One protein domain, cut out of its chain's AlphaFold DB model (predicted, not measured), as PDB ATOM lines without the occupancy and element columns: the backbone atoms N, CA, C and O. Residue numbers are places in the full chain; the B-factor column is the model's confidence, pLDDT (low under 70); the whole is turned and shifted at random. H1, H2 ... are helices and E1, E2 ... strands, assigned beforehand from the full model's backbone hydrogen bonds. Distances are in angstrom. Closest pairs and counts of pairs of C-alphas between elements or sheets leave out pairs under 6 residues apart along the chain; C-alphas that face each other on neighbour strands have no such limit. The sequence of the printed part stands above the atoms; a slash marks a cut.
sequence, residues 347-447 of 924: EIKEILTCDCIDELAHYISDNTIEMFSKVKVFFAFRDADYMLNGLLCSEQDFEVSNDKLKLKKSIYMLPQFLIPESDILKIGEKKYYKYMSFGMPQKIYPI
ATOM      1  N   GLU A 347      13.908  18.855 -44.662       89.75
ATOM      2  CA  GLU A 347      15.316  18.450 -44.729       89.75
ATOM      3  C   GLU A 347      16.216  19.697 -44.686       89.75
ATOM      4  O   GLU A 347      15.931  20.702 -45.333       89.75
ATOM      5  N   ILE A 348      17.306  19.643 -43.920       91.44
ATOM      6  CA  ILE A 348      18.284  20.729 -43.802       91.44
ATOM      7  C   ILE A 348      19.505  20.378 -44.653       91.44
ATOM      8  O   ILE A 348      20.187  19.383 -44.384       91.44
ATOM      9  N   LYS A 349      19.804  21.218 -45.647       89.56
ATOM     10  CA  LYS A 349      21.004  21.122 -46.488       89.56
ATOM     11  C   LYS A 349      21.984  22.230 -46.116       89.56
ATOM     12  O   LYS A 349      21.782  23.393 -46.444       89.56
ATOM     13  N   GLU A 350      23.047  21.842 -45.421       90.06
ATOM     14  CA  GLU A 350      24.115  22.755 -45.012       90.06
ATOM     15  C   GLU A 350      25.131  22.916 -46.153       90.06
ATOM     16  O   GLU A 350      25.730  21.929 -46.588       90.06
ATOM     17  N   ILE A 351      25.304  24.142 -46.649       90.38
ATOM     18  CA  ILE A 351      26.216  24.488 -47.742       90.38
ATOM     19  C   ILE A 351      27.484  25.085 -47.140       90.38
ATOM     20  O   ILE A 351      27.513  26.236 -46.727       90.38
ATOM     21  N   LEU A 352      28.544  24.278 -47.089       86.62
ATOM     22  CA  LEU A 352      29.808  24.641 -46.433       86.62
ATOM     23  C   LEU A 352      30.653  25.655 -47.220       86.62
ATOM     24  O   LEU A 352      31.682  26.095 -46.725       86.62
ATOM     25  N   THR A 353      30.275  25.959 -48.461       86.19
ATOM     26  CA  THR A 353      30.977  26.918 -49.327       86.19
ATOM     27  C   THR A 353      30.450  28.343 -49.202       86.19
ATOM     28  O   THR A 353      30.975  29.214 -49.883       86.19
ATOM     29  N   CYS A 354      29.388  28.555 -48.425       88.88
ATOM     30  CA  CYS A 354      28.759  29.857 -48.246       88.88
ATOM     31  C   CYS A 354      28.970  30.317 -46.805       88.88
ATOM     32  O   CYS A 354      28.691  29.549 -45.886       88.88
ATOM     33  N   ASP A 355      29.384  31.566 -46.622       86.38
ATOM     34  CA  ASP A 355      29.581  32.189 -45.305       86.38
ATOM     35  C   ASP A 355      28.575  33.327 -45.045       86.38
ATOM     36  O   ASP A 355      28.508  33.882 -43.944       86.38
ATOM     37  N   CYS A 356      27.769  33.683 -46.049       90.31
ATOM     38  CA  CYS A 356      26.724  34.692 -45.937       90.31
ATOM     39  C   CYS A 356      25.468  34.341 -46.753       90.31
ATOM     40  O   CYS A 356      25.451  33.452 -47.608       90.31
ATOM     41  N   ILE A 357      24.385  35.073 -46.475       89.56
ATOM     42  CA  ILE A 357      23.076  34.850 -47.095       89.56
ATOM     43  C   ILE A 357      23.071  35.195 -48.595       89.56
ATOM     44  O   ILE A 357      22.377  34.526 -49.357       89.56
ATOM     45  N   ASP A 358      23.893  36.158 -49.029       88.56
ATOM     46  CA  ASP A 358      24.086  36.508 -50.443       88.56
ATOM     47  C   ASP A 358      24.691  35.346 -51.237       88.56
ATOM     48  O   ASP A 358      24.167  34.948 -52.276       88.56
ATOM     49  N   GLU A 359      25.770  34.750 -50.726       89.81
ATOM     50  CA  GLU A 359      26.415  33.592 -51.351       89.81
ATOM     51  C   GLU A 359      25.467  32.395 -51.420       89.81
ATOM     52  O   GLU A 359      25.433  31.689 -52.431       89.81
ATOM     53  N   LEU A 360      24.657  32.188 -50.376       91.12
ATOM     54  CA  LEU A 360      23.637  31.146 -50.362       91.12
ATOM     55  C   LEU A 360      22.541  31.408 -51.411       91.12
ATOM     56  O   LEU A 360      22.140  30.486 -52.123       91.12
ATOM     57  N   ALA A 361      22.069  32.651 -51.536       88.75
ATOM     58  CA  ALA A 361      21.074  33.045 -52.533       88.75
ATOM     59  C   ALA A 361      21.593  32.846 -53.969       88.75
ATOM     60  O   ALA A 361      20.884  32.278 -54.809       88.75
ATOM     61  N   HIS A 362      22.846  33.223 -54.234       87.38
ATOM     62  CA  HIS A 362      23.518  32.954 -55.507       87.38
ATOM     63  C   HIS A 362      23.667  31.454 -55.764       87.38
ATOM     64  O   HIS A 362      23.339  30.973 -56.851       87.38
ATOM     65  N   TYR A 363      24.072  30.686 -54.749       88.81
ATOM     66  CA  TYR A 363      24.214  29.240 -54.866       88.81
ATOM     67  C   TYR A 363      22.901  28.566 -55.288       88.81
ATOM     68  O   TYR A 363      22.919  27.731 -56.194       88.81
ATOM     69  N   ILE A 364      21.774  28.935 -54.669       88.25
ATOM     70  CA  ILE A 364      20.447  28.372 -54.977       88.25
ATOM     71  C   ILE A 364      19.960  28.803 -56.372       88.25
ATOM     72  O   ILE A 364      19.302  28.020 -57.058       88.25
ATOM     73  N   SER A 365      20.283  30.027 -56.798       85.38
ATOM     74  CA  SER A 365      19.835  30.588 -58.083       85.38
ATOM     75  C   SER A 365      20.571  30.004 -59.286       85.38
ATOM     76  O   SER A 365      19.952  29.682 -60.307       85.38
ATOM     77  N   ASP A 366      21.892  29.857 -59.168       83.31
ATOM     78  CA  ASP A 366      22.761  29.565 -60.308       83.31
ATOM     79  C   ASP A 366      23.010  28.066 -60.499       83.31
ATOM     80  O   ASP A 366      23.235  27.609 -61.626       83.31
ATOM     81  N   ASN A 367      22.926  27.276 -59.424       82.88
ATOM     82  CA  ASN A 367      23.226  25.849 -59.472       82.88
ATOM     83  C   ASN A 367      21.991  24.976 -59.691       82.88
ATOM     84  O   ASN A 367      20.866  25.280 -59.301       82.88
ATOM     85  N   THR A 368      22.226  23.812 -60.293       82.19
ATOM     86  CA  THR A 368      21.239  22.731 -60.345       82.19
ATOM     87  C   THR A 368      21.350  21.874 -59.091       82.19
ATOM     88  O   THR A 368      22.424  21.336 -58.816       82.19
ATOM     89  N   ILE A 369      20.247  21.703 -58.372       83.75
ATOM     90  CA  ILE A 369      20.179  20.967 -57.110       83.75
ATOM     91  C   ILE A 369      19.726  19.524 -57.369       83.75
ATOM     92  O   ILE A 369      18.879  19.268 -58.226       83.75
ATOM     93  N   GLU A 370      20.282  18.566 -56.629       79.50
ATOM     94  CA  GLU A 370      19.839  17.168 -56.675       79.50
ATOM     95  C   GLU A 370      18.395  17.017 -56.189       79.50
ATOM     96  O   GLU A 370      18.006  17.629 -55.185       79.50
ATOM     97  N   MET A 371      17.622  16.164 -56.869       70.50
ATOM     98  CA  MET A 371      16.258  15.848 -56.460       70.50
ATOM     99  C   MET A 371      16.208  15.373 -55.009       70.50
ATOM    100  O   MET A 371      16.957  14.500 -54.572       70.50
ATOM    101  N   PHE A 372      15.282  15.953 -54.264       71.31
ATOM    102  CA  PHE A 372      14.902  15.506 -52.937       71.31
ATOM    103  C   PHE A 372      13.486  14.932 -53.006       71.31
ATOM    104  O   PHE A 372      12.696  15.296 -53.876       71.31
ATOM    105  N   SER A 373      13.169  13.991 -52.110       62.91
ATOM    106  CA  SER A 373      11.802  13.467 -51.945       62.91
ATOM    107  C   SER A 373      10.830  14.620 -51.644       62.91
ATOM    108  O   SER A 373      11.305  15.697 -51.324       62.91
ATOM    109  N   LYS A 374       9.503  14.431 -51.714       65.25
ATOM    110  CA  LYS A 374       8.469  15.463 -51.438       65.25
ATOM    111  C   LYS A 374       8.542  16.070 -50.015       65.25
ATOM    112  O   LYS A 374       7.663  15.862 -49.183       65.25
ATOM    113  N   VAL A 375       9.617  16.787 -49.716       70.00
ATOM    114  CA  VAL A 375       9.988  17.417 -48.451       70.00
ATOM    115  C   VAL A 375      10.271  18.888 -48.719       70.00
ATOM    116  O   VAL A 375      10.647  19.270 -49.829       70.00
ATOM    117  N   LYS A 376      10.097  19.730 -47.703       83.69
ATOM    118  CA  LYS A 376      10.647  21.089 -47.748       83.69
ATOM    119  C   LYS A 376      12.159  20.995 -47.583       83.69
ATOM    120  O   LYS A 376      12.644  20.082 -46.910       83.69
ATOM    121  N   VAL A 377      12.896  21.944 -48.146       89.12
ATOM    122  CA  VAL A 377      14.348  22.007 -47.975       89.12
ATOM    123  C   VAL A 377      14.740  23.363 -47.425       89.12
ATOM    124  O   VAL A 377      14.417  24.398 -48.001       89.12
ATOM    125  N   PHE A 378      15.449  23.341 -46.307       92.62
ATOM    126  CA  PHE A 378      16.086  24.507 -45.723       92.62
ATOM    127  C   PHE A 378      17.566  24.488 -46.103       92.62
ATOM    128  O   PHE A 378      18.332  23.666 -45.592       92.62
ATOM    129  N   PHE A 379      17.950  25.346 -47.045       92.75
ATOM    130  CA  PHE A 379      19.352  25.550 -47.400       92.75
ATOM    131  C   PHE A 379      19.952  26.520 -46.400       92.75
ATOM    132  O   PHE A 379      19.359  27.568 -46.164       92.75
ATOM    133  N   ALA A 380      21.088  26.187 -45.804       93.56
ATOM    134  CA  ALA A 380      21.646  26.994 -44.729       93.56
ATOM    135  C   ALA A 380      23.170  26.954 -44.697       93.56
ATOM    136  O   ALA A 380      23.788  26.002 -45.173       93.56
ATOM    137  N   PHE A 381      23.759  27.966 -44.080       93.12
ATOM    138  CA  PHE A 381      25.165  28.015 -43.697       93.12
ATOM    139  C   PHE A 381      25.268  28.303 -42.196       93.12
ATOM    140  O   PHE A 381      24.278  28.675 -41.556       93.12
ATOM    141  N   ARG A 382      26.449  28.086 -41.613       90.12
ATOM    142  CA  ARG A 382      26.694  28.444 -40.211       90.12
ATOM    143  C   ARG A 382      27.172  29.881 -40.132       90.12
ATOM    144  O   ARG A 382      28.161  30.224 -40.770       90.12
ATOM    145  N   ASP A 383      26.493  30.690 -39.333       83.81
ATOM    146  CA  ASP A 383      26.961  32.036 -39.030       83.81
ATOM    147  C   ASP A 383      28.069  32.034 -37.957       83.81
ATOM    148  O   ASP A 383      28.472  30.991 -37.431       83.81
ATOM    149  N   ALA A 384      28.575  33.227 -37.634       78.31
ATOM    150  CA  ALA A 384      29.639  33.417 -36.646       78.31
ATOM    151  C   ALA A 384      29.257  32.957 -35.224       78.31
ATOM    152  O   ALA A 384      30.144  32.624 -34.435       78.31
ATOM    153  N   ASP A 385      27.959  32.897 -34.914       81.12
ATOM    154  CA  ASP A 385      27.413  32.453 -33.628       81.12
ATOM    155  C   ASP A 385      27.096  30.942 -33.620       81.12
ATOM    156  O   ASP A 385      26.504  30.428 -32.668       81.12
ATOM    157  N   TYR A 386      27.530  30.205 -34.653       81.94
ATOM    158  CA  TYR A 386      27.264  28.777 -34.879       81.94
ATOM    159  C   TYR A 386      25.776  28.427 -35.048       81.94
ATOM    160  O   TYR A 386      25.398  27.253 -34.946       81.94
ATOM    161  N   MET A 387      24.935  29.416 -35.340       89.62
ATOM    162  CA  MET A 387      23.531  29.227 -35.684       89.62
ATOM    163  C   MET A 387      23.406  28.947 -37.185       89.62
ATOM    164  O   MET A 387      24.238  29.362 -37.992       89.62
ATOM    165  N   LEU A 388      22.371  28.205 -37.578       91.75
ATOM    166  CA  LEU A 388      22.103  27.920 -38.986       91.75
ATOM    167  C   LEU A 388      21.175  28.984 -39.556       91.75
ATOM    168  O   LEU A 388      19.984  29.021 -39.238       91.75
ATOM    169  N   ASN A 389      21.745  29.831 -40.405       92.81
ATOM    170  CA  ASN A 389      21.036  30.865 -41.138       92.81
ATOM    171  C   ASN A 389      20.776  30.376 -42.562       92.81
ATOM    172  O   ASN A 389      21.676  29.839 -43.215       92.81
ATOM    173  N   GLY A 390      19.547  30.517 -43.046       92.88
ATOM    174  CA  GLY A 390      19.181  29.894 -44.306       92.88
ATOM    175  C   GLY A 390      17.853  30.323 -44.896       92.88
ATOM    176  O   GLY A 390      17.091  31.085 -44.301       92.88
ATOM    177  N   LEU A 391      17.588  29.784 -46.083       93.75
ATOM    178  CA  LEU A 391      16.418  30.056 -46.907       93.75
ATOM    179  C   LEU A 391      15.577  28.786 -47.040       93.75
ATOM    180  O   LEU A 391      16.076  27.721 -47.422       93.75
ATOM    181  N   LEU A 392      14.288  28.898 -46.721       92.25
ATOM    182  CA  LEU A 392      13.345  27.789 -46.836       92.25
ATOM    183  C   LEU A 392      12.743  27.758 -48.242       92.25
ATOM    184  O   LEU A 392      12.133  28.726 -48.686       92.25
ATOM    185  N   CYS A 393      12.886  26.618 -48.911       89.19
ATOM    186  CA  CYS A 393      12.325  26.357 -50.231       89.19
ATOM    187  C   CYS A 393      11.376  25.153 -50.185       89.19
ATOM    188  O   CYS A 393      11.569  24.188 -49.435       89.19
ATOM    189  N   SER A 394      10.367  25.180 -51.041       83.50
ATOM    190  CA  SER A 394       9.448  24.079 -51.297       83.50
ATOM    191  C   SER A 394       9.703  23.468 -52.675       83.50
ATOM    192  O   SER A 394      10.327  24.075 -53.541       83.50
ATOM    193  N   GLU A 395       9.175  22.270 -52.922       79.31
ATOM    194  CA  GLU A 395       9.220  21.643 -54.252       79.31
ATOM    195  C   GLU A 395       8.600  22.542 -55.345       79.31
ATOM    196  O   GLU A 395       9.029  22.514 -56.496       79.31
ATOM    197  N   GLN A 396       7.623  23.385 -54.988       82.56
ATOM    198  CA  GLN A 396       6.920  24.263 -55.928       82.56
ATOM    199  C   GLN A 396       7.785  25.422 -56.437       82.56
ATOM    200  O   GLN A 396       7.457  25.997 -57.478       82.56
ATOM    201  N   ASP A 397       8.883  25.738 -55.753       86.50
ATOM    202  CA  ASP A 397       9.786  26.838 -56.109       86.50
ATOM    203  C   ASP A 397      10.776  26.445 -57.218       86.50
ATOM    204  O   ASP A 397      11.467  27.304 -57.769       86.50
ATOM    205  N   PHE A 398      10.815  25.161 -57.598       86.81
ATOM    206  CA  PHE A 398      11.748  24.617 -58.583       86.81
ATOM    207  C   PHE A 398      11.053  24.107 -59.858       86.81
ATOM    208  O   PHE A 398       9.926  23.612 -59.848       86.81
ATOM    209  N   GLU A 399      11.754  24.220 -60.983       86.25
ATOM    210  CA  GLU A 399      11.494  23.523 -62.241       86.25
ATOM    211  C   GLU A 399      12.325  22.232 -62.293       86.25
ATOM    212  O   GLU A 399      13.507  22.218 -61.936       86.25
ATOM    213  N   VAL A 400      11.712  21.140 -62.758       81.19
ATOM    214  CA  VAL A 400      12.368  19.832 -62.894       81.19
ATOM    215  C   VAL A 400      12.967  19.703 -64.294       81.19
ATOM    216  O   VAL A 400      12.276  19.900 -65.294       81.19
ATOM    217  N   SER A 401      14.252  19.362 -64.394       74.06
ATOM    218  CA  SER A 401      14.944  19.102 -65.664       74.06
ATOM    219  C   SER A 401      16.020  18.027 -65.482       74.06
ATOM    220  O   SER A 401      16.976  18.241 -64.744       74.06
ATOM    221  N   ASN A 402      15.894  16.890 -66.181       70.75
ATOM    222  CA  ASN A 402      16.860  15.773 -66.167       70.75
ATOM    223  C   ASN A 402      17.277  15.320 -64.749       70.75
ATOM    224  O   ASN A 402      18.465  15.324 -64.430       70.75
ATOM    225  N   ASP A 403      16.304  14.990 -63.893       73.56
ATOM    226  CA  ASP A 403      16.508  14.580 -62.488       73.56
ATOM    227  C   ASP A 403      17.274  15.598 -61.618       73.56
ATOM    228  O   ASP A 403      17.865  15.268 -60.587       73.56
ATOM    229  N   LYS A 404      17.247  16.873 -62.021       81.56
ATOM    230  CA  LYS A 404      17.770  18.007 -61.260       81.56
ATOM    231  C   LYS A 404      16.720  19.103 -61.135       81.56
ATOM    232  O   LYS A 404      15.863  19.274 -62.003       81.56
ATOM    233  N   LEU A 405      16.810  19.855 -60.047       83.69
ATOM    234  CA  LEU A 405      15.934  20.969 -59.715       83.69
ATOM    235  C   LEU A 405      16.659  22.289 -59.982       83.69
ATOM    236  O   LEU A 405      17.819  22.451 -59.600       83.69
ATOM    237  N   LYS A 406      15.980  23.234 -60.631       88.12
ATOM    238  CA  LYS A 406      16.464  24.606 -60.827       88.12
ATOM    239  C   LYS A 406      15.420  25.592 -60.329       88.12
ATOM    240  O   LYS A 406      14.238  25.393 -60.595       88.12
ATOM    241  N   LEU A 407      15.831  26.627 -59.599       88.06
ATOM    242  CA  LEU A 407      14.894  27.616 -59.069       88.06
ATOM    243  C   LEU A 407      14.134  28.286 -60.225       88.06
ATOM    244  O   LEU A 407      14.743  28.679 -61.229       88.06
ATOM    245  N   LYS A 408      12.805  28.396 -60.114       87.88
ATOM    246  CA  LYS A 408      11.992  29.024 -61.163       87.88
ATOM    247  C   LYS A 408      12.373  30.486 -61.312       87.88
ATOM    248  O   LYS A 408      12.561  31.202 -60.330       87.88
ATOM    249  N   LYS A 409      12.358  30.984 -62.550       81.00
ATOM    250  CA  LYS A 409      12.621  32.407 -62.825       81.00
ATOM    251  C   LYS A 409      11.589  33.352 -62.194       81.00
ATOM    252  O   LYS A 409      11.883  34.534 -62.066       81.00
ATOM    253  N   SER A 410      10.411  32.852 -61.822       79.25
ATOM    254  CA  SER A 410       9.350  33.619 -61.162       79.25
ATOM    255  C   SER A 410       9.559  33.814 -59.656       79.25
ATOM    256  O   SER A 410       8.775  34.528 -59.042       79.25
ATOM    257  N   ILE A 411      10.556  33.166 -59.045       85.56
ATOM    258  CA  ILE A 411      10.859  33.328 -57.619       85.56
ATOM    259  C   ILE A 411      11.847  34.483 -57.460       85.56
ATOM    260  O   ILE A 411      12.989  34.406 -57.912       85.56
ATOM    261  N   TYR A 412      11.385  35.562 -56.833       82.81
ATOM    262  CA  TYR A 412      12.187  36.761 -56.561       82.81
ATOM    263  C   TYR A 412      12.623  36.848 -55.100       82.81
ATOM    264  O   TYR A 412      13.625  37.497 -54.803       82.81
ATOM    265  N   MET A 413      11.905  36.176 -54.199       86.56
ATOM    266  CA  MET A 413      12.124  36.240 -52.761       86.56
ATOM    267  C   MET A 413      11.944  34.883 -52.092       86.56
ATOM    268  O   MET A 413      11.092  34.099 -52.511       86.56
ATOM    269  N   LEU A 414      12.700  34.640 -51.021       90.00
ATOM    270  CA  LEU A 414      12.569  33.449 -50.182       90.00
ATOM    271  C   LEU A 414      12.582  33.815 -48.687       90.00
ATOM    272  O   LEU A 414      13.277  34.753 -48.289       90.00
ATOM    273  N   PRO A 415      11.831  33.091 -47.838       91.38
ATOM    274  CA  PRO A 415      11.811  33.331 -46.399       91.38
ATOM    275  C   PRO A 415      13.117  32.890 -45.728       91.38
ATOM    276  O   PRO A 415      13.581  31.760 -45.911       91.38
ATOM    277  N   GLN A 416      13.673  33.786 -44.913       93.00
ATOM    278  CA  GLN A 416      14.887  33.578 -44.136       93.00
ATOM    279  C   GLN A 416      14.553  33.175 -42.697       93.00
ATOM    280  O   GLN A 416      13.745  33.824 -42.020       93.00
ATOM    281  N   PHE A 417      15.234  32.140 -42.211       92.44
ATOM    282  CA  PHE A 417      15.138  31.676 -40.831       92.44
ATOM    283  C   PHE A 417      16.519  31.507 -40.207       92.44
ATOM    284  O   PHE A 417      17.504  31.228 -40.893       92.44
ATOM    285  N   LEU A 418      16.552  31.633 -38.883       92.00
ATOM    286  CA  LEU A 418      17.715  31.370 -38.053       92.00
ATOM    287  C   LEU A 418      17.342  30.291 -37.038       92.00
ATOM    288  O   LEU A 418      16.426  30.497 -36.241       92.00
ATOM    289  N   ILE A 419      18.025  29.146 -37.073       92.81
ATOM    290  CA  ILE A 419      17.727  28.012 -36.189       92.81
ATOM    291  C   ILE A 419      18.964  27.548 -35.406       92.81
ATOM    292  O   ILE A 419      20.070  27.522 -35.951       92.81
ATOM    293  N   PRO A 420      18.804  27.155 -34.130       91.50
ATOM    294  CA  PRO A 420      19.887  26.584 -33.337       91.50
ATOM    295  C   PRO A 420      20.148  25.116 -33.693       91.50
ATOM    296  O   PRO A 420      19.258  24.388 -34.136       91.50
ATOM    297  N   GLU A 421      21.357  24.624 -33.403       86.81
ATOM    298  CA  GLU A 421      21.703  23.207 -33.613       86.81
ATOM    299  C   GLU A 421      20.858  22.244 -32.746       86.81
ATOM    300  O   GLU A 421      20.679  21.082 -33.114       86.81
ATOM    301  N   SER A 422      20.272  22.719 -31.636       88.88
ATOM    302  CA  SER A 422      19.336  21.943 -30.801       88.88
ATOM    303  C   SER A 422      18.061  21.521 -31.533       88.88
ATOM    304  O   SER A 422      17.440  20.522 -31.159       88.88
ATOM    305  N   ASP A 423      17.688  22.254 -32.581       91.38
ATOM    306  CA  ASP A 423      16.438  22.066 -33.317       91.38
ATOM    307  C   ASP A 423      16.641  21.167 -34.543       91.38
ATOM    308  O   ASP A 423      15.791  21.084 -35.433       91.38
ATOM    309  N   ILE A 424      17.775  20.464 -34.589       90.62
ATOM    310  CA  ILE A 424      18.173  19.597 -35.689       90.62
ATOM    311  C   ILE A 424      18.165  18.152 -35.228       90.62
ATOM    312  O   ILE A 424      18.937  17.727 -34.366       90.62
ATOM    313  N   LEU A 425      17.340  17.353 -35.889       88.81
ATOM    314  CA  LEU A 425      17.330  15.914 -35.733       88.81
ATOM    315  C   LEU A 425      18.226  15.267 -36.798       88.81
ATOM    316  O   LEU A 425      17.919  15.274 -37.989       88.81
ATOM    317  N   LYS A 426      19.345  14.677 -36.362       86.81
ATOM    318  CA  LYS A 426      20.274  13.937 -37.233       86.81
ATOM    319  C   LYS A 426      19.831  12.476 -37.371       86.81
ATOM    320  O   LYS A 426      19.750  11.749 -36.375       86.81
ATOM    321  N   ILE A 427      19.572  12.045 -38.605       76.75
ATOM    322  CA  ILE A 427      19.147  10.689 -38.975       76.75
ATOM    323  C   ILE A 427      20.113  10.163 -40.040       76.75
ATOM    324  O   ILE A 427      20.052  10.557 -41.205       76.75
ATOM    325  N   GLY A 428      21.007   9.251 -39.649       75.56
ATOM    326  CA  GLY A 428      22.098   8.824 -40.529       75.56
ATOM    327  C   GLY A 428      22.953  10.027 -40.937       75.56
ATOM    328  O   GLY A 428      23.397  10.780 -40.073       75.56
ATOM    329  N   GLU A 429      23.139  10.220 -42.242       77.12
ATOM    330  CA  GLU A 429      23.861  11.368 -42.812       77.12
ATOM    331  C   GLU A 429      22.967  12.599 -43.046       77.12
ATOM    332  O   GLU A 429      23.468  13.690 -43.311       77.12
ATOM    333  N   LYS A 430      21.641  12.453 -42.919       83.81
ATOM    334  CA  LYS A 430      20.678  13.524 -43.188       83.81
ATOM    335  C   LYS A 430      20.310  14.304 -41.928       83.81
ATOM    336  O   LYS A 430      20.268  13.763 -40.818       83.81
ATOM    337  N   LYS A 431      20.003  15.586 -42.113       89.31
ATOM    338  CA  LYS A 431      19.570  16.512 -41.061       89.31
ATOM    339  C   LYS A 431      18.130  16.933 -41.329       89.31
ATOM    340  O   LYS A 431      17.798  17.289 -42.455       89.31
ATOM    341  N   TYR A 432      17.297  16.904 -40.300       89.56
ATOM    342  CA  TYR A 432      15.897  17.314 -40.371       89.56
ATOM    343  C   TYR A 432      15.610  18.387 -39.336       89.56
ATOM    344  O   TYR A 432      16.159  18.346 -38.234       89.56
ATOM    345  N   TYR A 433      14.736  19.325 -39.680       91.69
ATOM    346  CA  TYR A 433      14.233  20.285 -38.708       91.69
ATOM    347  C   TYR A 433      13.266  19.589 -37.750       91.69
ATOM    348  O   TYR A 433      12.398  18.833 -38.182       91.69
ATOM    349  N   LYS A 434      13.445  19.805 -36.447       89.56
ATOM    350  CA  LYS A 434      12.724  19.089 -35.389       89.56
ATOM    351  C   LYS A 434      11.236  19.439 -35.347       89.56
ATOM    352  O   LYS A 434      10.433  18.600 -34.954       89.56
ATOM    353  N   TYR A 435      10.866  20.648 -35.753       89.06
ATOM    354  CA  TYR A 435       9.482  21.109 -35.753       89.06
ATOM    355  C   TYR A 435       8.878  21.025 -37.155       89.06
ATOM    356  O   TYR A 435       9.570  21.078 -38.168       89.06
ATOM    357  N   MET A 436       7.559  20.888 -37.227       84.19
ATOM    358  CA  MET A 436       6.853  20.738 -38.508       84.19
ATOM    359  C   MET A 436       6.663  22.056 -39.276       84.19
ATOM    360  O   MET A 436       6.256  22.046 -40.440       84.19
ATOM    361  N   SER A 437       6.915  23.183 -38.613       84.81
ATOM    362  CA  SER A 437       6.742  24.539 -39.126       84.81
ATOM    363  C   SER A 437       7.796  25.450 -38.511       84.81
ATOM    364  O   SER A 437       8.077  25.333 -37.319       84.81
ATOM    365  N   PHE A 438       8.341  26.367 -39.312       86.31
ATOM    366  CA  PHE A 438       9.240  27.422 -38.829       86.31
ATOM    367  C   PHE A 438       8.498  28.661 -38.283       86.31
ATOM    368  O   PHE A 438       9.123  29.551 -37.712       86.31
ATOM    369  N   GLY A 439       7.171  28.741 -38.437       85.25
ATOM    370  CA  GLY A 439       6.391  29.918 -38.044       85.25
ATOM    371  C   GLY A 439       6.603  31.122 -38.970       85.25
ATOM    372  O   GLY A 439       6.709  30.965 -40.187       85.25
ATOM    373  N   MET A 440       6.604  32.338 -38.410       83.88
ATOM    374  CA  MET A 440       6.881  33.551 -39.189       83.88
ATOM    375  C   MET A 440       8.384  33.689 -39.471       83.88
ATOM    376  O   MET A 440       9.183  33.502 -38.550       83.88
ATOM    377  N   PRO A 441       8.777  34.024 -40.713       88.69
ATOM    378  CA  PRO A 441      10.173  34.258 -41.051       88.69
ATOM    379  C   PRO A 441      10.736  35.456 -40.300       88.69
ATOM    380  O   PRO A 441      10.022  36.408 -39.990       88.69
ATOM    381  N   GLN A 442      12.043  35.418 -40.044       85.56
ATOM    382  CA  GLN A 442      12.742  36.555 -39.452       85.56
ATOM    383  C   GLN A 442      12.815  37.710 -40.453       85.56
ATOM    384  O   GLN A 442      12.691  38.872 -40.070       85.56
ATOM    385  N   LYS A 443      13.051  37.378 -41.727       86.62
ATOM    386  CA  LYS A 443      13.145  38.308 -42.855       86.62
ATOM    387  C   LYS A 443      12.740  37.608 -44.147       86.62
ATOM    388  O   LYS A 443      12.745  36.381 -44.231       86.62
ATOM    389  N   ILE A 444      12.435  38.396 -45.169       87.44
ATOM    390  CA  ILE A 444      12.258  37.912 -46.536       87.44
ATOM    391  C   ILE A 444      13.477  38.373 -47.331       87.44
ATOM    392  O   ILE A 444      13.803  39.560 -47.325       87.44
ATOM    393  N   TYR A 445      14.168  37.436 -47.975       87.56
ATOM    394  CA  TYR A 445      15.412  37.713 -48.678       87.56
ATOM    395  C   TYR A 445      15.185  37.828 -50.189       87.56
ATOM    396  O   TYR A 445      14.626  36.892 -50.772       87.56
ATOM    397  N   PRO A 446      15.612  38.924 -50.846       85.00
ATOM    398  CA  PRO A 446      15.563  39.035 -52.297       85.00
ATOM    399  C   PRO A 446      16.631  38.134 -52.926       85.00
ATOM    400  O   PRO A 446      17.825  38.302 -52.712       85.00
ATOM    401  N   ILE A 447      16.191  37.170 -53.725       84.81
ATOM    402  CA  ILE A 447      17.061  36.232 -54.446       84.81
ATOM    403  C   ILE A 447      17.563  36.833 -55.757       84.81
ATOM    404  O   ILE A 447      18.647  36.507 -56.233       84.81
TER     405      ILE A 447
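AT A GLANCE: This is residues 347 to 447 of the 924 residues of an uncharacterized protein of bacterium 1xD42-87 (UniProt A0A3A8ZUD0). The domain is one strongly twisted sheet of seven strands with a single helix, H1, over one face, beside which a separate small hairpin of two strands, E4 and E5, sits near the last residues of H1. The hairpin E7 and E8 makes one edge of the large sheet and E9 the other, and residues 434 to 442 link E8 to E9. The sheet has the order E7, E8, E1, E2, E3, E6, E9 and is mixed, with E1 and E2 as its parallel pair. The printed part has 101 residues, with named elements in the order E1, H1, E2, E3, E4, E5, E6, E7, E8, E9, and its class is mostly strand. The whole is compact, with a radius of gyration of the C-alphas of 12.9 A, and rounded, with spans of 35 by 29 by 26 A.

IN THESE COORDINATES: In the large sheet, E2 is residues 376 to 382, 19.2 A from first to last C-alpha, and E3 is residues 388 to 393, 15.0 A. E6, residues 413 to 419, measures 19.3 A. E1 is residues 347 to 350, beginning at C-alpha 347 at (15.316, 18.450, -44.729). E8 is residues 430 to 433, E7 residues 424 to 427, and E9 residues 443 to 446, ending at C-alpha 446 at (15.563, 39.035, -52.297). H1 is residues 357 to 366, 14.2 A long, beginning at C-alpha 357 at (23.076, 34.850, -47.095). E4, residues 398 to 401, and E5, residues 404 to 407, form the second sheet.

HOW THE PARTS SIT: E2 and E3 are a hairpin, antiparallel at 154 degrees, with N 391 and O 379 2.8 A apart. On the other side of E2, E1 is parallel to it at 27 degrees, with N 349 and O 378 2.9 A apart. E1, H1 and E2 form a strand-helix-strand unit, two parallel neighbour strands with a helix between them along the chain, and its crossover is right-handed. E8 is antiparallel to E1 at 113 degrees, with N 348 and O 431 2.8 A apart. E7 and E8 are a hairpin, with N 425 and O 432 2.8 A apart. E6 is antiparallel to E3, with N 388 and O 419 2.9 A apart, and to E9, with N 416 and O 443 2.8 A apart. The pairing of E6 is staggered, with E9 over residues 413 to 416 and with E3 over residues 416 to 419. H1 is on the sheet at a height of 8.4 A, making two layers, a helix on one face of a sheet. It lies over E3 and only just not over E6, on which 2 of its C-alphas fall; on the local plane it stands at 26 degrees to E3, along the strands. The closest C-alphas of H1 and E3 are those of Ile 357 and Gly 390, 6.9 A apart. In H1 every O i to N i+4 pair is within hydrogen-bond range. The closest C-alphas of H1 and E5 are those of Ser 365 and Leu 407, 5.8 A apart. E4 and E5 are a hairpin, with N 399 and O 406 2.8 A apart, and residues 369 to 370 form a short antiparallel pairing with residues 404 to 405 of E5. E4 is apart from H1.

THE WHOLE: The two C-alphas farthest apart, those of Asp 385 and Asn 402, are 38.1 A apart. The printed part has no cut, and no link is long. The mean pLDDT of the printed part is 85.7, and residues 373 to 374 are under 70.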